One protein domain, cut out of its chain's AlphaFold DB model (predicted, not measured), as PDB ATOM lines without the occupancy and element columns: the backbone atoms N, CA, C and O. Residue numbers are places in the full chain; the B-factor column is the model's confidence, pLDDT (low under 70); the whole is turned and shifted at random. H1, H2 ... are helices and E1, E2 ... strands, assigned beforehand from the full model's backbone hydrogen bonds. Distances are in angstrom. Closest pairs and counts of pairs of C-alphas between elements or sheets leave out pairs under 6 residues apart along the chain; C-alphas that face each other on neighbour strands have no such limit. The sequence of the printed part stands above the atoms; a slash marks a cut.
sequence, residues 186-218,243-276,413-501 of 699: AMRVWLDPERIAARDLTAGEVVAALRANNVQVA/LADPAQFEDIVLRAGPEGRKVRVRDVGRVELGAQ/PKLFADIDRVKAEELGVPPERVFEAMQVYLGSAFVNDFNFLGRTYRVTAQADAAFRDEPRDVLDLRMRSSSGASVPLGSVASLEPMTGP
ATOM      1  N   ALA A 186      32.523  37.399  99.707       92.06
ATOM      2  CA  ALA A 186      31.394  37.061  98.859       92.06
ATOM      3  C   ALA A 186      31.549  35.629  98.344       92.06
ATOM      4  O   ALA A 186      32.659  35.171  98.068       92.06
ATOM      5  N   MET A 187      30.425  34.938  98.173       94.69
ATOM      6  CA  MET A 187      30.400  33.682  97.435       94.69
ATOM      7  C   MET A 187      30.403  34.024  95.945       94.69
ATOM      8  O   MET A 187      29.437  34.590  95.420       94.69
ATOM      9  N   ARG A 188      31.517  33.743  95.275       94.31
ATOM     10  CA  ARG A 188      31.745  34.069  93.868       94.31
ATOM     11  C   ARG A 188      31.499  32.825  93.029       94.31
ATOM     12  O   ARG A 188      32.228  31.847  93.146       94.31
ATOM     13  N   VAL A 189      30.473  32.872  92.184       95.50
ATOM     14  CA  VAL A 189      30.199  31.841  91.181       95.50
ATOM     15  C   VAL A 189      30.712  32.346  89.835       95.50
ATOM     16  O   VAL A 189      30.095  33.211  89.210       95.50
ATOM     17  N   TRP A 190      31.859  31.830  89.407       95.38
ATOM     18  CA  TRP A 190      32.486  32.176  88.135       95.38
ATOM     19  C   TRP A 190      31.969  31.246  87.042       95.38
ATOM     20  O   TRP A 190      32.204  30.040  87.077       95.38
ATOM     21  N   LEU A 191      31.216  31.808  86.104       95.38
ATOM     22  CA  LEU A 191      30.527  31.098  85.035       95.38
ATOM     23  C   LEU A 191      31.420  30.967  83.799       95.38
ATOM     24  O   LEU A 191      32.084  31.924  83.407       95.38
ATOM     25  N   ASP A 192      31.364  29.805  83.157       94.75
ATOM     26  CA  ASP A 192      31.971  29.526  81.857       94.75
ATOM     27  C   ASP A 192      30.853  29.514  80.789       94.75
ATOM     28  O   ASP A 192      30.059  28.563  80.738       94.75
ATOM     29  N   PRO A 193      30.726  30.573  79.959       92.06
ATOM     30  CA  PRO A 193      29.643  30.699  78.982       92.06
ATOM     31  C   PRO A 193      29.605  29.557  77.959       92.06
ATOM     32  O   PRO A 193      28.522  29.158  77.523       92.06
ATOM     33  N   GLU A 194      30.763  29.004  77.593       90.38
ATOM     34  CA  GLU A 194      30.865  27.907  76.633       90.38
ATOM     35  C   GLU A 194      30.341  26.604  77.236       90.38
ATOM     36  O   GLU A 194      29.532  25.908  76.617       90.38
ATOM     37  N   ARG A 195      30.726  26.288  78.481       92.50
ATOM     38  CA  ARG A 195      30.226  25.096  79.192       92.50
ATOM     39  C   ARG A 195      28.739  25.172  79.503       92.50
ATOM     40  O   ARG A 195      28.088  24.121  79.519       92.50
ATOM     41  N   ILE A 196      28.224  26.375  79.769       91.75
ATOM     42  CA  ILE A 196      26.789  26.645  79.930       91.75
ATOM     43  C   ILE A 196      26.060  26.334  78.621       91.75
ATOM     44  O   ILE A 196      25.115  25.540  78.615       91.75
ATOM     45  N   ALA A 197      26.535  26.896  77.506       87.44
ATOM     46  CA  ALA A 197      25.929  26.698  76.194       87.44
ATOM     47  C   ALA A 197      25.994  25.232  75.731       87.44
ATOM     48  O   ALA A 197      24.996  24.705  75.248       87.44
ATOM     49  N   ALA A 198      27.114  24.538  75.963       88.81
ATOM     50  CA  ALA A 198      27.297  23.120  75.625       88.81
ATOM     51  C   ALA A 198      26.341  22.164  76.367       88.81
ATOM     52  O   ALA A 198      26.261  20.983  76.035       88.81
ATOM     53  N   ARG A 199      25.641  22.654  77.397       89.00
ATOM     54  CA  ARG A 199      24.651  21.901  78.184       89.00
ATOM     55  C   ARG A 199      23.227  22.418  77.986       89.00
ATOM     56  O   ARG A 199      22.344  22.105  78.786       89.00
ATOM     57  N   ASP A 200      23.010  23.212  76.939       86.12
ATOM     58  CA  ASP A 200      21.729  23.828  76.597       86.12
ATOM     59  C   ASP A 200      21.141  24.666  77.743       86.12
ATOM     60  O   ASP A 200      19.922  24.672  77.966       86.12
ATOM     61  N   LEU A 201      22.000  25.342  78.509       88.69
ATOM     62  CA  LEU A 201      21.622  26.236  79.602       88.69
ATOM     63  C   LEU A 201      21.886  27.700  79.235       88.69
ATOM     64  O   LEU A 201      22.603  28.014  78.288       88.69
ATOM     65  N   THR A 202      21.297  28.602  80.011       87.19
ATOM     66  CA  THR A 202      21.528  30.050  79.964       87.19
ATOM     67  C   THR A 202      22.079  30.556  81.286       87.19
ATOM     68  O   THR A 202      21.820  29.972  82.338       87.19
ATOM     69  N   ALA A 203      22.770  31.696  81.255       87.62
ATOM     70  CA  ALA A 203      23.224  32.383  82.464       87.62
ATOM     71  C   ALA A 203      22.060  32.657  83.439       87.62
ATOM     72  O   ALA A 203      22.182  32.435  84.644       87.62
ATOM     73  N   GLY A 204      20.908  33.071  82.898       87.19
ATOM     74  CA  GLY A 204      19.674  33.295  83.650       87.19
ATOM     75  C   GLY A 204      19.157  32.043  84.355       87.19
ATOM     76  O   GLY A 204      18.834  32.098  85.540       87.19
ATOM     77  N   GLU A 205      19.143  30.891  83.674       89.50
ATOM     78  CA  GLU A 205      18.776  29.602  84.284       89.50
ATOM     79  C   GLU A 205      19.738  29.212  85.415       89.50
ATOM     80  O   GLU A 205      19.282  28.735  86.455       89.50
ATOM     81  N   VAL A 206      21.047  29.462  85.262       92.56
ATOM     82  CA  VAL A 206      22.022  29.215  86.339       92.56
ATOM     83  C   VAL A 206      21.721  30.089  87.556       92.56
ATOM     84  O   VAL A 206      21.592  29.579  88.668       92.56
ATOM     85  N   VAL A 207      21.542  31.398  87.357       92.19
ATOM     86  CA  VAL A 207      21.218  32.337  88.443       92.19
ATOM     87  C   VAL A 207      19.883  31.991  89.109       92.19
ATOM     88  O   VAL A 207      19.780  32.037  90.336       92.19
ATOM     89  N   ALA A 208      18.868  31.608  88.334       90.62
ATOM     90  CA  ALA A 208      17.573  31.183  88.857       90.62
ATOM     91  C   ALA A 208      17.692  29.917  89.720       90.62
ATOM     92  O   ALA A 208      17.123  29.867  90.812       90.62
ATOM     93  N   ALA A 209      18.478  28.927  89.284       92.00
ATOM     94  CA  ALA A 209      18.736  27.715  90.057       92.00
ATOM     95  C   ALA A 209      19.491  28.013  91.365       92.00
ATOM     96  O   ALA A 209      19.113  27.498  92.420       92.00
ATOM     97  N   LEU A 210      20.502  28.890  91.326       91.94
ATOM     98  CA  LEU A 210      21.219  29.339  92.524       91.94
ATOM     99  C   LEU A 210      20.276  30.044  93.520       91.94
ATOM    100  O   LEU A 210      20.339  29.787  94.724       91.94
ATOM    101  N   ARG A 211      19.362  30.894  93.028       90.44
ATOM    102  CA  ARG A 211      18.351  31.568  93.863       90.44
ATOM    103  C   ARG A 211      17.376  30.590  94.506       90.44
ATOM    104  O   ARG A 211      17.067  30.748  95.680       90.44
ATOM    105  N   ALA A 212      16.904  29.602  93.749       88.19
ATOM    106  CA  ALA A 212      15.909  28.641  94.213       88.19
ATOM    107  C   ALA A 212      16.457  27.647  95.252       88.19
ATOM    108  O   ALA A 212      15.703  27.193  96.107       88.19
ATOM    109  N   ASN A 213      17.750  27.309  95.189       87.00
ATOM    110  CA  ASN A 213      18.363  26.332  96.096       87.00
ATOM    111  C   ASN A 213      18.986  26.958  97.354       87.00
ATOM    112  O   ASN A 213      19.152  26.262  98.350       87.00
ATOM    113  N   ASN A 214      19.315  28.253  97.341       84.38
ATOM    114  CA  ASN A 214      19.850  28.955  98.511       84.38
ATOM    115  C   ASN A 214      18.772  29.861  99.143       84.38
ATOM    116  O   ASN A 214      18.792  31.088  99.022       84.38
ATOM    117  N   VAL A 215      17.789  29.231  99.795       82.44
ATOM    118  CA  VAL A 215      16.619  29.893 100.400       82.44
ATOM    119  C   VAL A 215      16.588  29.647 101.907       82.44
ATOM    120  O   VAL A 215      16.907  28.562 102.386       82.44
ATOM    121  N   GLN A 216      16.175  30.661 102.670       75.62
ATOM    122  CA  GLN A 216      15.872  30.487 104.088       75.62
ATOM    123  C   GLN A 216      14.463  29.904 104.227       75.62
ATOM    124  O   GLN A 216      13.488  30.556 103.856       75.62
ATOM    125  N   VAL A 217      14.352  28.695 104.773       75.62
ATOM    126  CA  VAL A 217      13.064  28.035 105.012       75.62
ATOM    127  C   VAL A 217      12.708  28.140 106.496       75.62
ATOM    128  O   VAL A 217      13.555  27.927 107.361       75.62
ATOM    129  N   ALA A 218      11.453  28.482 106.793       73.94
ATOM    130  CA  ALA A 218      10.871  28.368 108.128       73.94
ATOM    131  C   ALA A 218       9.976  27.123 108.148       73.94
ATOM    132  O   ALA A 218       8.947  27.095 107.477       73.94
ATOM    133  N   LEU A 243      23.007  28.077 102.208       88.12
ATOM    134  CA  LEU A 243      24.275  27.364 102.016       88.12
ATOM    135  C   LEU A 243      25.447  28.267 102.404       88.12
ATOM    136  O   LEU A 243      25.387  29.469 102.160       88.12
ATOM    137  N   ALA A 244      26.515  27.705 102.972       85.19
ATOM    138  CA  ALA A 244      27.664  28.485 103.447       85.19
ATOM    139  C   ALA A 244      29.010  28.023 102.875       85.19
ATOM    140  O   ALA A 244      29.931  28.830 102.765       85.19
ATOM    141  N   ASP A 245      29.121  26.749 102.499       90.44
ATOM    142  CA  ASP A 245      30.341  26.164 101.946       90.44
ATOM    143  C   ASP A 245      30.317  26.243 100.406       90.44
ATOM    144  O   ASP A 245      29.317  25.827  99.807       90.44
ATOM    145  N   PRO A 246      31.381  26.743  99.744       93.69
ATOM    146  CA  PRO A 246      31.508  26.708  98.286       93.69
ATOM    147  C   PRO A 246      31.163  25.349  97.654       93.69
ATOM    148  O   PRO A 246      30.476  25.317  96.633       93.69
ATOM    149  N   ALA A 247      31.528  24.229  98.288       94.56
ATOM    150  CA  ALA A 247      31.228  22.889  97.775       94.56
ATOM    151  C   ALA A 247      29.713  22.613  97.678       94.56
ATOM    152  O   ALA A 247      29.246  21.939  96.759       94.56
ATOM    153  N   GLN A 248      28.912  23.181  98.587       92.44
ATOM    154  CA  GLN A 248      27.453  23.059  98.534       92.44
ATOM    155  C   GLN A 248      26.871  23.803  97.330       92.44
ATOM    156  O   GLN A 248      25.918  23.326  96.715       92.44
ATOM    157  N   PHE A 249      27.445  24.959  96.981       93.69
ATOM    158  CA  PHE A 249      27.052  25.713  95.793       93.69
ATOM    159  C   PHE A 249      27.454  24.985  94.509       93.69
ATOM    160  O   PHE A 249      26.660  24.931  93.572       93.69
ATOM    161  N   GLU A 250      28.643  24.381  94.475       94.94
ATOM    162  CA  GLU A 250      29.106  23.550  93.357       94.94
ATOM    163  C   GLU A 250      28.176  22.369  93.064       94.94
ATOM    164  O   GLU A 250      27.993  21.989  91.902       94.94
ATOM    165  N   ASP A 251      27.566  21.809  94.111       93.88
ATOM    166  CA  ASP A 251      26.665  20.669  94.024       93.88
ATOM    167  C   ASP A 251      25.220  21.024  93.642       93.88
ATOM    168  O   ASP A 251      24.438  20.103  93.369       93.88
ATOM    169  N   ILE A 252      24.858  22.310  93.553       92.88
ATOM    170  CA  ILE A 252      23.521  22.741  93.122       92.88
ATOM    171  C   ILE A 252      23.224  22.183  91.729       92.88
ATOM    172  O   ILE A 252      23.993  22.357  90.782       92.88
ATOM    173  N   VAL A 253      22.078  21.515  91.603       92.56
ATOM    174  CA  VAL A 253      21.615  20.927  90.343       92.56
ATOM    175  C   VAL A 253      20.934  22.005  89.506       92.56
ATOM    176  O   VAL A 253      19.932  22.581  89.920       92.56
ATOM    177  N   LEU A 254      21.467  22.244  88.311       91.44
ATOM    178  CA  LEU A 254      20.948  23.212  87.346       91.44
ATOM    179  C   LEU A 254      19.857  22.606  86.465       91.44
ATOM    180  O   LEU A 254      18.836  23.231  86.198       91.44
ATOM    181  N   ARG A 255      20.068  21.364  86.018       86.81
ATOM    182  CA  ARG A 255      19.104  20.614  85.208       86.81
ATOM    183  C   ARG A 255      19.287  19.117  85.420       86.81
ATOM    184  O   ARG A 255      20.411  18.624  85.521       86.81
ATOM    185  N   ALA A 256      18.176  18.387  85.455       82.19
ATOM    186  CA  ALA A 256      18.166  16.933  85.354       82.19
ATOM    187  C   ALA A 256      17.887  16.543  83.895       82.19
ATOM    188  O   ALA A 256      16.867  16.937  83.333       82.19
ATOM    189  N   GLY A 257      18.817  15.828  83.269       73.00
ATOM    190  CA  GLY A 257      18.669  15.286  81.922       73.00
ATOM    191  C   GLY A 257      17.901  13.956  81.898       73.00
ATOM    192  O   GLY A 257      17.619  13.378  82.956       73.00
ATOM    193  N   PRO A 258      17.589  13.440  80.694       64.69
ATOM    194  CA  PRO A 258      17.055  12.091  80.521       64.69
ATOM    195  C   PRO A 258      18.004  11.054  81.149       64.69
ATOM    196  O   PRO A 258      19.217  11.256  81.159       64.69
ATOM    197  N   GLU A 259      17.458   9.968  81.705       67.62
ATOM    198  CA  GLU A 259      18.213   8.888  82.385       67.62
ATOM    199  C   GLU A 259      18.918   9.275  83.705       67.62
ATOM    200  O   GLU A 259      19.749   8.531  84.220       67.62
ATOM    201  N   GLY A 260      18.582  10.422  84.307       71.88
ATOM    202  CA  GLY A 260      19.063  10.783  85.648       71.88
ATOM    203  C   GLY A 260      20.443  11.450  85.691       71.88
ATOM    204  O   GLY A 260      20.958  11.706  86.784       71.88
ATOM    205  N   ARG A 261      21.032  11.796  84.536       81.06
ATOM    206  CA  ARG A 261      22.246  12.629  84.469       81.06
ATOM    207  C   ARG A 261      21.921  14.039  84.970       81.06
ATOM    208  O   ARG A 261      21.051  14.707  84.424       81.06
ATOM    209  N   LYS A 262      22.609  14.508  86.010       88.75
ATOM    210  CA  LYS A 262      22.399  15.841  86.600       88.75
ATOM    211  C   LYS A 262      23.529  16.768  86.177       88.75
ATOM    212  O   LYS A 262      24.685  16.414  86.371       88.75
ATOM    213  N   VAL A 263      23.186  17.933  85.636       92.06
ATOM    214  CA  VAL A 263      24.126  19.037  85.421       92.06
ATOM    215  C   VAL A 263      24.168  19.875  86.689       92.06
ATOM    216  O   VAL A 263      23.114  20.285  87.184       92.06
ATOM    217  N   ARG A 264      25.364  20.124  87.213       94.56
ATOM    218  CA  ARG A 264      25.603  20.912  88.427       94.56
ATOM    219  C   ARG A 264      26.356  22.204  88.125       94.56
ATOM    220  O   ARG A 264      26.897  22.365  87.035       94.56
ATOM    221  N   VAL A 265      26.427  23.106  89.104       94.38
ATOM    222  CA  VAL A 265      27.182  24.368  88.986       94.38
ATOM    223  C   VAL A 265      28.653  24.119  88.648       94.38
ATOM    224  O   VAL A 265      29.174  24.759  87.739       94.38
ATOM    225  N   ARG A 266      29.302  23.130  89.278       95.31
ATOM    226  CA  ARG A 266      30.701  22.765  88.967       95.31
ATOM    227  C   ARG A 266      30.949  22.332  87.520       95.31
ATOM    228  O   ARG A 266      32.075  22.374  87.038       95.31
ATOM    229  N   ASP A 267      29.905  21.893  86.817       94.44
ATOM    230  CA  ASP A 267      30.036  21.462  85.426       94.44
ATOM    231  C   ASP A 267      30.064  22.661  84.461       94.44
ATOM    232  O   ASP A 267      30.418  22.500  83.291       94.44
ATOM    233  N   VAL A 268      29.683  23.852  84.936       93.75
ATOM    234  CA  VAL A 268      29.508  25.077  84.141       93.75
ATOM    235  C   VAL A 268      30.307  26.275  84.662       93.75
ATOM    236  O   VAL A 268      30.146  27.388  84.167       93.75
ATOM    237  N   GLY A 269      31.148  26.068  85.670       94.25
ATOM    238  CA  GLY A 269      31.892  27.135  86.325       94.25
ATOM    239  C   GLY A 269      32.628  26.643  87.564       94.25
ATOM    240  O   GLY A 269      32.683  25.442  87.828       94.25
ATOM    241  N   ARG A 270      33.174  27.583  88.334       95.88
ATOM    242  CA  ARG A 270      33.811  27.333  89.637       95.88
ATOM    243  C   ARG A 270      33.185  28.212  90.711       95.88
ATOM    244  O   ARG A 270      32.710  29.310  90.410       95.88
ATOM    245  N   VAL A 271      33.193  27.747  91.958       96.19
ATOM    246  CA  VAL A 271      32.688  28.522  93.095       96.19
ATOM    247  C   VAL A 271      33.792  28.709  94.119       96.19
ATOM    248  O   VAL A 271      34.479  27.761  94.478       96.19
ATOM    249  N   GLU A 272      33.957  29.929  94.614       94.75
ATOM    250  CA  GLU A 272      34.923  30.213  95.670       94.75
ATOM    251  C   GLU A 272      34.404  31.255  96.658       94.75
ATOM    252  O   GLU A 272      33.545  32.086  96.347       94.75
ATOM    253  N   LEU A 273      34.976  31.231  97.859       92.81
ATOM    254  CA  LEU A 273      34.827  32.309  98.822       92.81
ATOM    255  C   LEU A 273      35.909  33.361  98.535       92.81
ATOM    256  O   LEU A 273      37.070  33.164  98.880       92.81
ATOM    257  N   GLY A 274      35.527  34.460  97.884       91.75
ATOM    258  CA  GLY A 274      36.442  35.525  97.459       91.75
ATOM    259  C   GLY A 274      36.046  36.897  97.999       91.75
ATOM    260  O   GLY A 274      35.184  37.011  98.871       91.75
ATOM    261  N   ALA A 275      36.653  37.957  97.463       88.62
ATOM    262  CA  ALA A 275      36.216  39.325  97.719       88.62
ATOM    263  C   ALA A 275      35.028  39.716  96.823       88.62
ATOM    264  O   ALA A 275      34.913  39.276  95.676       88.62
ATOM    265  N   GLN A 276      34.151  40.575  97.340       84.88
ATOM    266  CA  GLN A 276      33.049  41.174  96.590       84.88
ATOM    267  C   GLN A 276      33.544  42.188  95.547       84.88
ATOM    268  O   GLN A 276      32.967  42.285  94.468       84.88
ATOM    269  N   PRO A 413      37.846  55.630  78.142       90.69
ATOM    270  CA  PRO A 413      37.422  54.650  77.145       90.69
ATOM    271  C   PRO A 413      36.212  53.842  77.612       90.69
ATOM    272  O   PRO A 413      36.125  53.428  78.770       90.69
ATOM    273  N   LYS A 414      35.279  53.608  76.695       88.56
ATOM    274  CA  LYS A 414      34.053  52.833  76.888       88.56
ATOM    275  C   LYS A 414      33.758  52.034  75.620       88.56
ATOM    276  O   LYS A 414      34.259  52.339  74.540       88.56
ATOM    277  N   LEU A 415      32.912  51.021  75.756       89.50
ATOM    278  CA  LEU A 415      32.377  50.256  74.634       89.50
ATOM    279  C   LEU A 415      30.864  50.430  74.618       89.50
ATOM    280  O   LEU A 415      30.199  50.142  75.616       89.50
ATOM    281  N   PHE A 416      30.335  50.913  73.500       90.12
ATOM    282  CA  PHE A 416      28.906  50.927  73.237       90.12
ATOM    283  C   PHE A 416      28.524  49.617  72.551       90.12
ATOM    284  O   PHE A 416      29.072  49.285  71.503       90.12
ATOM    285  N   ALA A 417      27.616  48.856  73.160       90.19
ATOM    286  CA  ALA A 417      27.039  47.673  72.536       90.19
ATOM    287  C   ALA A 417      25.787  48.092  71.758       90.19
ATOM    288  O   ALA A 417      24.728  48.282  72.360       90.19
ATOM    289  N   ASP A 418      25.925  48.258  70.443       91.62
ATOM    290  CA  ASP A 418      24.796  48.545  69.564       91.62
ATOM    291  C   ASP A 418      24.057  47.242  69.253       91.62
ATOM    292  O   ASP A 418      24.645  46.308  68.714       91.62
ATOM    293  N   ILE A 419      22.787  47.156  69.654       91.75
ATOM    294  CA  ILE A 419      21.971  45.944  69.539       91.75
ATOM    295  C   ILE A 419      20.986  46.131  68.387       91.75
ATOM    296  O   ILE A 419      20.032  46.909  68.491       91.75
ATOM    297  N   ASP A 420      21.154  45.336  67.334       93.06
ATOM    298  CA  ASP A 420      20.206  45.235  66.232       93.06
ATOM    299  C   ASP A 420      18.965  44.464  66.696       93.06
ATOM    300  O   ASP A 420      18.912  43.231  66.705       93.06
ATOM    301  N   ARG A 421      17.946  45.220  67.111       91.88
ATOM    302  CA  ARG A 421      16.682  44.665  67.608       91.88
ATOM    303  C   ARG A 421      15.930  43.872  66.544       91.88
ATOM    304  O   ARG A 421      15.277  42.896  66.894       91.88
ATOM    305  N   VAL A 422      16.035  44.261  65.273       92.44
ATOM    306  CA  VAL A 422      15.340  43.577  64.172       92.44
ATOM    307  C   VAL A 422      15.966  42.207  63.960       92.44
ATOM    308  O   VAL A 422      15.275  41.192  63.994       92.44
ATOM    309  N   LYS A 423      17.295  42.156  63.853       91.12
ATOM    310  CA  LYS A 423      18.028  40.894  63.724       91.12
ATOM    311  C   LYS A 423      17.895  40.014  64.968       91.12
ATOM    312  O   LYS A 423      17.843  38.789  64.856       91.12
ATOM    313  N   ALA A 424      17.820  40.617  66.155       90.94
ATOM    314  CA  ALA A 424      17.536  39.894  67.390       90.94
ATOM    315  C   ALA A 424      16.161  39.208  67.335       90.94
ATOM    316  O   ALA A 424      16.077  38.007  67.595       90.94
ATOM    317  N   GLU A 425      15.110  39.920  66.915       89.06
ATOM    318  CA  GLU A 425      13.767  39.355  66.738       89.06
ATOM    319  C   GLU A 425      13.728  38.244  65.674       89.06
ATOM    320  O   GLU A 425      13.141  37.189  65.926       89.06
ATOM    321  N   GLU A 426      14.410  38.418  64.536       90.25
ATOM    322  CA  GLU A 426      14.513  37.395  63.480       90.25
ATOM    323  C   GLU A 426      15.181  36.101  63.969       90.25
ATOM    324  O   GLU A 426      14.754  34.998  63.624       90.25
ATOM    325  N   LEU A 427      16.205  36.222  64.818       91.31
ATOM    326  CA  LEU A 427      16.875  35.084  65.455       91.31
ATOM    327  C   LEU A 427      16.111  34.544  66.676       91.31
ATOM    328  O   LEU A 427      16.574  33.611  67.339       91.31
ATOM    329  N   GLY A 428      14.939  35.106  66.984       91.06
ATOM    330  CA  GLY A 428      14.106  34.716  68.117       91.06
ATOM    331  C   GLY A 428      14.720  35.074  69.471       91.06
ATOM    332  O   GLY A 428      14.411  34.429  70.470       91.06
ATOM    333  N   VAL A 429      15.615  36.055  69.525       91.38
ATOM    334  CA  VAL A 429      16.259  36.535  70.747       91.38
ATOM    335  C   VAL A 429      15.598  37.851  71.162       91.38
ATOM    336  O   VAL A 429      15.887  38.892  70.578       91.38
ATOM    337  N   PRO A 430      14.731  37.852  72.185       88.19
ATOM    338  CA  PRO A 430      14.126  39.092  72.647       88.19
ATOM    339  C   PRO A 430      15.169  39.965  73.383       88.19
ATOM    340  O   PRO A 430      16.073  39.414  74.028       88.19
ATOM    341  N   PRO A 431      15.066  41.308  73.329       84.00
ATOM    342  CA  PRO A 431      16.046  42.219  73.932       84.00
ATOM    343  C   PRO A 431      16.327  41.956  75.417       84.00
ATOM    344  O   PRO A 431      17.460  42.107  75.872       84.00
ATOM    345  N   GLU A 432      15.335  41.493  76.179       85.12
ATOM    346  CA  GLU A 432      15.496  41.154  77.594       85.12
ATOM    347  C   GLU A 432      16.556  40.065  77.816       85.12
ATOM    348  O   GLU A 432      17.274  40.104  78.813       85.12
ATOM    349  N   ARG A 433      16.703  39.116  76.878       87.06
ATOM    350  CA  ARG A 433      17.718  38.052  76.954       87.06
ATOM    351  C   ARG A 433      19.123  38.574  76.702       87.06
ATOM    352  O   ARG A 433      20.066  38.087  77.322       87.06
ATOM    353  N   VAL A 434      19.251  39.567  75.826       88.25
ATOM    354  CA  VAL A 434      20.521  40.257  75.582       88.25
ATOM    355  C   VAL A 434      20.961  40.973  76.857       88.25
ATOM    356  O   VAL A 434      22.076  40.760  77.338       88.25
ATOM    357  N   PHE A 435      20.058  41.749  77.463       85.44
ATOM    358  CA  PHE A 435      20.347  42.465  78.706       85.44
ATOM    359  C   PHE A 435      20.640  41.521  79.873       85.44
ATOM    360  O   PHE A 435      21.580  41.767  80.626       85.44
ATOM    361  N   GLU A 436      19.897  40.418  80.003       86.44
ATOM    362  CA  GLU A 436      20.150  39.381  81.010       86.44
ATOM    363  C   GLU A 436      21.560  38.788  80.858       86.44
ATOM    364  O   GLU A 436      22.300  38.707  81.839       86.44
ATOM    365  N   ALA A 437      21.965  38.418  79.637       88.56
ATOM    366  CA  ALA A 437      23.292  37.861  79.381       88.56
ATOM    367  C   ALA A 437      24.408  38.858  79.738       88.56
ATOM    368  O   ALA A 437      25.331  38.505  80.473       88.56
ATOM    369  N   MET A 438      24.297  40.115  79.292       88.44
ATOM    370  CA  MET A 438      25.270  41.161  79.624       88.44
ATOM    371  C   MET A 438      25.320  41.435  81.134       88.44
ATOM    372  O   MET A 438      26.402  41.539  81.715       88.44
ATOM    373  N   GLN A 439      24.165  41.504  81.801       85.06
ATOM    374  CA  GLN A 439      24.087  41.757  83.238       85.06
ATOM    375  C   GLN A 439      24.713  40.624  84.061       85.06
ATOM    376  O   GLN A 439      25.408  40.900  85.041       85.06
ATOM    377  N   VAL A 440      24.476  39.363  83.690       89.06
ATOM    378  CA  VAL A 440      25.032  38.215  84.416       89.06
ATOM    379  C   VAL A 440      26.520  38.058  84.129       89.06
ATOM    380  O   VAL A 440      27.302  37.975  85.071       89.06
ATOM    381  N   TYR A 441      26.934  38.049  82.861       91.25
ATOM    382  CA  TYR A 441      28.327  37.776  82.513       91.25
ATOM    383  C   TYR A 441      29.264  38.948  82.822       91.25
ATOM    384  O   TYR A 441      30.329  38.724  83.396       91.25
ATOM    385  N   LEU A 442      28.863  40.190  82.528       88.25
ATOM    386  CA  LEU A 442      29.711  41.374  82.718       88.25
ATOM    387  C   LEU A 442      29.415  42.096  84.039       88.25
ATOM    388  O   LEU A 442      30.339  42.472  84.757       88.25
ATOM    389  N   GLY A 443      28.134  42.250  84.391       77.75
ATOM    390  CA  GLY A 443      27.663  43.098  85.495       77.75
ATOM    391  C   GLY A 443      27.679  42.485  86.903       77.75
ATOM    392  O   GLY A 443      27.225  43.146  87.835       77.75
ATOM    393  N   SER A 444      28.184  41.256  87.079       82.25
ATOM    394  CA  SER A 444      28.200  40.524  88.361       82.25
ATOM    395  C   SER A 444      26.808  40.441  89.010       82.25
ATOM    396  O   SER A 444      26.497  41.144  89.978       82.25
ATOM    397  N   ALA A 445      25.961  39.546  88.506       86.31
ATOM    398  CA  ALA A 445      24.592  39.381  88.973       86.31
ATOM    399  C   ALA A 445      24.503  38.980  90.453       86.31
ATOM    400  O   ALA A 445      25.048  37.966  90.891       86.31
ATOM    401  N   PHE A 446      23.723  39.747  91.215       86.81
ATOM    402  CA  PHE A 446      23.331  39.384  92.572       86.81
ATOM    403  C   PHE A 446      22.366  38.193  92.551       86.81
ATOM    404  O   PHE A 446      21.303  38.251  91.922       86.81
ATOM    405  N   VAL A 447      22.722  37.124  93.259       88.69
ATOM    406  CA  VAL A 447      21.884  35.933  93.410       88.69
ATOM    407  C   VAL A 447      21.009  36.106  94.652       88.69
ATOM    408  O   VAL A 447      19.801  36.295  94.518       88.69
ATOM    409  N   ASN A 448      21.625  36.060  95.830       87.75
ATOM    410  CA  ASN A 448      21.037  36.147  97.167       87.75
ATOM    411  C   ASN A 448      22.170  36.335  98.192       87.75
ATOM    412  O   ASN A 448      23.297  36.658  97.816       87.75
ATOM    413  N   ASP A 449      21.884  36.122  99.473       90.62
ATOM    414  CA  ASP A 449      22.876  36.195 100.540       90.62
ATOM    415  C   ASP A 449      23.114  34.827 101.191       90.62
ATOM    416  O   ASP A 449      22.274  33.926 101.124       90.62
ATOM    417  N   PHE A 450      24.234  34.705 101.897       89.81
ATOM    418  CA  PHE A 450      24.555  33.588 102.777       89.81
ATOM    419  C   PHE A 450      25.092  34.085 104.117       89.81
ATOM    420  O   PHE A 450      25.537  35.226 104.235       89.81
ATOM    421  N   ASN A 451      25.037  33.230 105.136       87.88
ATOM    422  CA  ASN A 451      25.562  33.553 106.457       87.88
ATOM    423  C   ASN A 451      26.897  32.840 106.667       87.88
ATOM    424  O   ASN A 451      26.982  31.623 106.533       87.88
ATOM    425  N   PHE A 452      27.927  33.595 107.033       86.12
ATOM    426  CA  PHE A 452      29.260  33.075 107.310       86.12
ATOM    427  C   PHE A 452      29.884  33.865 108.458       86.12
ATOM    428  O   PHE A 452      29.800  35.091 108.496       86.12
ATOM    429  N   LEU A 453      30.462  33.165 109.439       83.81
ATOM    430  CA  LEU A 453      31.126  33.769 110.607       83.81
ATOM    431  C   LEU A 453      30.282  34.854 111.319       83.81
ATOM    432  O   LEU A 453      30.789  35.900 111.718       83.81
ATOM    433  N   GLY A 454      28.972  34.614 111.454       80.75
ATOM    434  CA  GLY A 454      28.045  35.522 112.144       80.75
ATOM    435  C   GLY A 454      27.662  36.788 111.366       80.75
ATOM    436  O   GLY A 454      27.064  37.692 111.946       80.75
ATOM    437  N   ARG A 455      27.991  36.874 110.071       84.44
ATOM    438  CA  ARG A 455      27.595  37.973 109.179       84.44
ATOM    439  C   ARG A 455      26.922  37.451 107.921       84.44
ATOM    440  O   ARG A 455      27.090  36.293 107.545       84.44
ATOM    441  N   THR A 456      26.173  38.332 107.278       87.94
ATOM    442  CA  THR A 456      25.518  38.063 106.002       87.94
ATOM    443  C   THR A 456      26.363  38.644 104.874       87.94
ATOM    444  O   THR A 456      26.701  39.828 104.900       87.94
ATOM    445  N   TYR A 457      26.708  37.809 103.900       89.81
ATOM    446  CA  TYR A 457      27.516  38.157 102.736       89.81
ATOM    447  C   TYR A 457      26.772  37.811 101.451       89.81
ATOM    448  O   TYR A 457      25.853  36.992 101.449       89.81
ATOM    449  N   ARG A 458      27.178  38.430 100.344       89.94
ATOM    450  CA  ARG A 458      26.491  38.277  99.060       89.94
ATOM    451  C   ARG A 458      26.969  37.046  98.304       89.94
ATOM    452  O   ARG A 458      28.153  36.713  98.319       89.94
ATOM    453  N   VAL A 459      26.048  36.434  97.575       92.81
ATOM    454  CA  VAL A 459      26.317  35.465  96.514       92.81
ATOM    455  C   VAL A 459      26.171  36.185  95.179       92.81
ATOM    456  O   VAL A 459      25.130  36.779  94.879       92.81
ATOM    457  N   THR A 460      27.218  36.142  94.367       92.06
ATOM    458  CA  THR A 460      27.262  36.826  93.069       92.06
ATOM    459  C   THR A 460      27.739  35.879  91.985       92.06
ATOM    460  O   THR A 460      28.699  35.141  92.204       92.06
ATOM    461  N   ALA A 461      27.102  35.941  90.821       92.69
ATOM    462  CA  ALA A 461      27.485  35.183  89.640       92.69
ATOM    463  C   ALA A 461      28.022  36.129  88.557       92.69
ATOM    464  O   ALA A 461      27.407  37.157  88.280       92.69
ATOM    465  N   GLN A 462      29.166  35.798  87.965       93.19
ATOM    466  CA  GLN A 462      29.805  36.580  86.901       93.19
ATOM    467  C   GLN A 462      30.541  35.640  85.946       93.19
ATOM    468  O   GLN A 462      30.927  34.555  86.370       93.19
ATOM    469  N   ALA A 463      30.773  36.026  84.689       93.81
ATOM    470  CA  ALA A 463      31.688  35.267  83.839       93.81
ATOM    471  C   ALA A 463      33.106  35.245  84.442       93.81
ATOM    472  O   ALA A 463      33.551  36.229  85.053       93.81
ATOM    473  N   ASP A 464      33.810  34.122  84.285       92.56
ATOM    474  CA  ASP A 464      35.221  34.029  84.670       92.56
ATOM    475  C   ASP A 464      36.077  35.016  83.855       92.56
ATOM    476  O   ASP A 464      35.680  35.457  82.776       92.56
ATOM    477  N   ALA A 465      37.239  35.394  84.387       89.75
ATOM    478  CA  ALA A 465      38.071  36.470  83.848       89.75
ATOM    479  C   ALA A 465      38.451  36.261  82.372       89.75
ATOM    480  O   ALA A 465      38.411  37.216  81.605       89.75
ATOM    481  N   ALA A 466      38.722  35.016  81.968       90.88
ATOM    482  CA  ALA A 466      39.119  34.661  80.603       90.88
ATOM    483  C   ALA A 466      38.054  34.947  79.522       90.88
ATOM    484  O   ALA A 466      38.377  34.898  78.345       90.88
ATOM    485  N   PHE A 467      36.801  35.220  79.907       91.12
ATOM    486  CA  PHE A 467      35.694  35.521  78.987       91.12
ATOM    487  C   PHE A 467      35.285  37.003  79.012       91.12
ATOM    488  O   PHE A 467      34.188  37.358  78.578       91.12
ATOM    489  N   ARG A 468      36.105  37.861  79.624       89.69
ATOM    490  CA  ARG A 468      35.828  39.294  79.804       89.69
ATOM    491  C   ARG A 468      37.108  40.121  79.922       89.69
ATOM    492  O   ARG A 468      37.101  41.141  80.614       89.69
ATOM    493  N   ASP A 469      38.192  39.646  79.321       89.12
ATOM    494  CA  ASP A 469      39.486  40.329  79.351       89.12
ATOM    495  C   ASP A 469      39.589  41.300  78.170       89.12
ATOM    496  O   ASP A 469      39.965  42.462  78.322       89.12
ATOM    497  N   GLU A 470      39.132  40.860  76.997       91.19
ATOM    498  CA  GLU A 470      39.157  41.650  75.777       91.19
ATOM    499  C   GLU A 470      37.749  42.041  75.290       91.19
ATOM    500  O   GLU A 470      36.773  41.319  75.507       91.19
ATOM    501  N   PRO A 471      37.612  43.158  74.543       88.69
ATOM    502  CA  PRO A 471      36.334  43.566  73.959       88.69
ATOM    503  C   PRO A 471      35.658  42.470  73.121       88.69
ATOM    504  O   PRO A 471      34.438  42.340  73.153       88.69
ATOM    505  N   ARG A 472      36.435  41.663  72.384       89.69
ATOM    506  CA  ARG A 472      35.904  40.583  71.534       89.69
ATOM    507  C   ARG A 472      35.181  39.495  72.329       89.69
ATOM    508  O   ARG A 472      34.183  38.980  71.836       89.69
ATOM    509  N   ASP A 473      35.607  39.230  73.563       91.00
ATOM    510  CA  ASP A 473      35.033  38.169  74.399       91.00
ATOM    511  C   ASP A 473      33.548  38.435  74.684       91.00
ATOM    512  O   ASP A 473      32.739  37.513  74.787       91.00
ATOM    513  N   VAL A 474      33.159  39.715  74.732       89.31
ATOM    514  CA  VAL A 474      31.764  40.142  74.897       89.31
ATOM    515  C   VAL A 474      30.890  39.649  73.739       89.31
ATOM    516  O   VAL A 474      29.749  39.252  73.965       89.31
ATOM    517  N   LEU A 475      31.406  39.642  72.507       91.56
ATOM    518  CA  LEU A 475      30.665  39.188  71.326       91.56
ATOM    519  C   LEU A 475      30.479  37.663  71.308       91.56
ATOM    520  O   LEU A 475      29.490  37.174  70.754       91.56
ATOM    521  N   ASP A 476      31.381  36.924  71.951       90.50
ATOM    522  CA  ASP A 476      31.330  35.462  72.046       90.50
ATOM    523  C   ASP A 476      30.389  34.959  73.153       90.50
ATOM    524  O   ASP A 476      30.032  33.772  73.185       90.50
ATOM    525  N   LEU A 477      29.917  35.862  74.024       90.44
ATOM    526  CA  LEU A 477      28.942  35.541  75.061       90.44
ATOM    527  C   LEU A 477      27.678  34.930  74.455       90.44
ATOM    528  O   LEU A 477      27.094  35.432  73.495       90.44
ATOM    529  N   ARG A 478      27.232  33.823  75.049       88.12
ATOM    530  CA  ARG A 478      26.123  33.022  74.528       88.12
ATOM    531  C   ARG A 478      24.804  33.397  75.186       88.12
ATOM    532  O   ARG A 478      24.682  33.435  76.410       88.12
ATOM    533  N   MET A 479      23.796  33.583  74.349       89.38
ATOM    534  CA  MET A 479      22.395  33.759  74.710       89.38
ATOM    535  C   MET A 479      21.555  32.653  74.065       89.38
ATOM    536  O   MET A 479      22.045  31.875  73.242       89.38
ATOM    537  N   ARG A 480      20.288  32.545  74.463       87.00
ATOM    538  CA  ARG A 480      19.378  31.517  73.953       87.00
ATOM    539  C   ARG A 480      18.178  32.156  73.279       87.00
ATOM    540  O   ARG A 480      17.553  33.044  73.858       87.00
ATOM    541  N   SER A 481      17.859  31.681  72.082       89.06
ATOM    542  CA  SER A 481      16.649  32.072  71.366       89.06
ATOM    543  C   SER A 481      15.402  31.421  71.973       89.06
ATOM    544  O   SER A 481      15.470  30.437  72.715       89.06
ATOM    545  N   SER A 482      14.234  31.926  71.595       87.25
ATOM    546  CA  SER A 482      12.922  31.344  71.882       87.25
ATOM    547  C   SER A 482      12.772  29.923  71.330       87.25
ATOM    548  O   SER A 482      12.098  29.097  71.942       87.25
ATOM    549  N   SER A 483      13.454  29.605  70.225       84.44
ATOM    550  CA  SER A 483      13.538  28.252  69.657       84.44
ATOM    551  C   SER A 483      14.492  27.322  70.418       84.44
ATOM    552  O   SER A 483      14.592  26.140  70.097       84.44
ATOM    553  N   GLY A 484      15.183  27.834  71.437       82.25
ATOM    554  CA  GLY A 484      16.093  27.079  72.287       82.25
ATOM    555  C   GLY A 484      17.526  26.980  71.764       82.25
ATOM    556  O   GLY A 484      18.347  26.395  72.470       82.25
ATOM    557  N   ALA A 485      17.830  27.563  70.599       85.62
ATOM    558  CA  ALA A 485      19.161  27.576  69.999       85.62
ATOM    559  C   ALA A 485      20.111  28.527  70.745       85.62
ATOM    560  O   ALA A 485      19.697  29.578  71.241       85.62
ATOM    561  N   SER A 486      21.395  28.169  70.805       87.44
ATOM    562  CA  SER A 486      22.440  29.052  71.323       87.44
ATOM    563  C   SER A 486      22.875  30.037  70.240       87.44
ATOM    564  O   SER A 486      23.276  29.635  69.148       87.44
ATOM    565  N   VAL A 487      22.812  31.326  70.552       90.38
ATOM    566  CA  VAL A 487      23.166  32.422  69.649       90.38
ATOM    567  C   VAL A 487      24.256  33.254  70.335       90.38
ATOM    568  O   VAL A 487      24.085  33.594  71.504       90.38
ATOM    569  N   PRO A 488      25.399  33.547  69.692       91.56
ATOM    570  CA  PRO A 488      26.390  34.462  70.256       91.56
ATOM    571  C   PRO A 488      25.889  35.910  70.192       91.56
ATOM    572  O   PRO A 488      25.144  36.272  69.278       91.56
ATOM    573  N   LEU A 489      26.305  36.747  71.143       91.00
ATOM    574  CA  LEU A 489      25.903  38.151  71.214       91.00
ATOM    575  C   LEU A 489      26.296  38.916  69.941       91.00
ATOM    576  O   LEU A 489      25.498  39.694  69.425       91.00
ATOM    577  N   GLY A 490      27.457  38.607  69.357       92.12
ATOM    578  CA  GLY A 490      27.925  39.195  68.099       92.12
ATOM    579  C   GLY A 490      27.053  38.914  66.875       92.12
ATOM    580  O   GLY A 490      27.188  39.585  65.855       92.12
ATOM    581  N   SER A 491      26.110  37.968  66.955       92.62
ATOM    582  CA  SER A 491      25.117  37.795  65.892       92.62
ATOM    583  C   SER A 491      24.109  38.939  65.839       92.62
ATOM    584  O   SER A 491      23.578  39.194  64.760       92.62
ATOM    585  N   VAL A 492      23.836  39.607  66.964       92.50
ATOM    586  CA  VAL A 492      22.796  40.647  67.089       92.50
ATOM    587  C   VAL A 492      23.333  41.981  67.591       92.50
ATOM    588  O   VAL A 492      22.572  42.939  67.659       92.50
ATOM    589  N   ALA A 493      24.604  42.050  67.983       92.50
ATOM    590  CA  ALA A 493      25.202  43.261  68.511       92.50
ATOM    591  C   ALA A 493      26.607  43.502  67.958       92.50
ATOM    592  O   ALA A 493      27.369  42.563  67.727       92.50
ATOM    593  N   SER A 494      26.957  44.772  67.799       93.31
ATOM    594  CA  SER A 494      28.311  45.241  67.499       93.31
ATOM    595  C   SER A 494      28.853  46.078  68.651       93.31
ATOM    596  O   SER A 494      28.097  46.678  69.412       93.31
ATOM    597  N   LEU A 495      30.179  46.109  68.792       93.06
ATOM    598  CA  LEU A 495      30.848  46.956  69.775       93.06
ATOM    599  C   LEU A 495      31.492  48.143  69.080       93.06
ATOM    600  O   LEU A 495      32.352  47.975  68.217       93.06
ATOM    601  N   GLU A 496      31.115  49.334  69.517       93.81
ATOM    602  CA  GLU A 496      31.688  50.585  69.051       93.81
ATOM    603  C   GLU A 496      32.520  51.210  70.177       93.81
ATOM    604  O   GLU A 496      32.003  51.454  71.274       93.81
ATOM    605  N   PRO A 497      33.821  51.465  69.957       92.25
ATOM    606  CA  PRO A 497      34.617  52.240  70.892       92.25
ATOM    607  C   PRO A 497      34.034  53.645  71.030       92.25
ATOM    608  O   PRO A 497      33.824  54.346  70.042       92.25
ATOM    609  N   MET A 498      33.823  54.078  72.265       92.56
ATOM    610  CA  MET A 498      33.404  55.437  72.575       92.56
ATOM    611  C   MET A 498      34.204  55.964  73.765       92.56
ATOM    612  O   MET A 498      34.881  55.213  74.468       92.56
ATOM    613  N   THR A 499      34.100  57.257  74.040       92.06
ATOM    614  CA  THR A 499      34.605  57.838  75.284       92.06
ATOM    615  C   THR A 499      33.457  58.451  76.066       92.06
ATOM    616  O   THR A 499      32.432  58.844  75.514       92.06
ATOM    617  N   GLY A 500      33.603  58.516  77.381       90.44
ATOM    618  CA  GLY A 500      32.701  59.299  78.209       90.44
ATOM    619  C   GLY A 500      33.257  59.482  79.612       90.44
ATOM    620  O   GLY A 500      34.307  58.941  79.939       90.44
ATOM    621  N   PRO A 501      32.553  60.196  80.493       91.25
ATOM    622  CA  PRO A 501      33.048  60.444  81.840       91.25
ATOM    623  C   PRO A 501      32.982  59.187  82.708       91.25
ATOM    624  O   PRO A 501      31.978  58.464  82.692       91.25
TER     625      PRO A 501
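Overview. This is residues 186 to 218, 243 to 276 and 413 to 501 of the 699 residues of an uncharacterized protein of Spiribacter sp. E85 (UniProt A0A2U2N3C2). A strongly twisted wall of four strands, E4, E1, E7 and E6, has the helices H2 and H3 over one face, and the small hairpin E2 and E3 packs on H2 through E2. Off one end of this sheet lies a second, smaller part, made of the short hairpin E8 and E9, the helices H4 and H6 and a two-stranded ribbon of E5 and E10, with H5 between the two parts. The printed part has 156 residues, with six named helices and ten named strands in the order E1 H1 H2 H3 E2 E3 E4 E5 H4 H5 E6 E7 H6 E8 E9 E10. The four-stranded sheet, in the order E4 E1 E7 E6, is mixed, the three two-stranded sheets are antiparallel, and the class is mixed, helices and strands. The whole is compact, with a radius of gyration of the C-alphas of 16.4 A and spans of 47 by 46 by 28 A.

Along the chain. In the largest sheet, E4 is residues 269 to 275, 17.2 A long from first to last C-alpha, and E1 is residues 186 to 191, 15.1 A, beginning with C-alpha 186 at (31.394, 37.061, 98.859). E7 is residues 455 to 463, 25.8 A, and E6 is residues 445 to 452, 19.9 A, with a bend of 58 degrees at residue 448. H1 is residues 193 to 197, and H3 is residues 246 to 250. H2 is residues 203 to 213, 15.7 A, beginning with C-alpha 203 at (23.224, 32.383, 82.464). H5 is residues 431 to 441, 15.6 A. E2 is residues 253 to 256 and E3 residues 262 to 264. H4 is residues 421 to 426, H6 residues 471 to 476, E8 residues 478 to 480 and E9 residues 486 to 488. E5 is residues 413 to 419, 19.3 A; E10 is residues 493 to 500, 20.2 A, bends by 58 degrees at residue 497, and ends with C-alpha 500 at (32.701, 59.299, 78.209).

Arrangement. E1 and E7 are parallel, with N 189 and O 460 at 2.9 A. E4 is antiparallel to E1, with N 188 and O 272 at 2.8 A; E6 and E7 form an antiparallel hairpin, with N 450 and O 457 at 2.8 A, each of these pairs within hydrogen-bond range. H2 is on this sheet as two layers, a helix on one face of a sheet: its height over the sheet is 9.2 A, and it runs along the strands over E7 and E6, at 14 degrees to E7 on the local plane. On the same face, H3 lies over E4 at a height of 7.7 A, and H5 lies beside the strands, over none of them. H1 only grazes the sheet, with its residues 193 to 196. H2 and H5 touch, the closest C-alphas being those of Ala 203 and Ala 437, 6.3 A apart; they run the same way at a steep tilt of 68 degrees, only just short of about perpendicular. The closest C-alphas of H2 and E2 are those of Ala 209 and Leu 254, 5.7 A apart. E2 and E3 form a hairpin, with N 254 and O 263 at 2.8 A. The closest C-alphas of H5 and E8 are those of Ala 437 and Met 479, 6.3 A apart. E8 and E9 form a hairpin, with N 479 and O 487 at 2.9 A. The closest C-alphas of H6 and E9 are those of Asp 476 and Pro 488, 5.3 A apart. E5 and E10 are antiparallel, with N 416 and O 496 at 2.8 A. H4 and H5 are close but not clearly touching, with the C-alphas of Arg 421 and Pro 431 at 6.8 A, and about perpendicular at 75 degrees. In H1, H2, H3, H4 and H5 every O i to N i+4 pair is within hydrogen-bond range; in H6 it is 1 of 2.

Size, cuts and confidence. The two C-alphas farthest apart are those of Glu 259 and Pro 501, 53.7 A. Residues 219 to 242 are not printed, with 14.8 A between C-alphas 218 and 243; residues 277 to 412 are not printed, with 24.1 A between C-alphas 276 and 413. Of the links that are printed whole, E7 to H6 is short, the others are tight, and none is long. The mean pLDDT of the printed part is 89.2, and residues 258 to 259 are under 70.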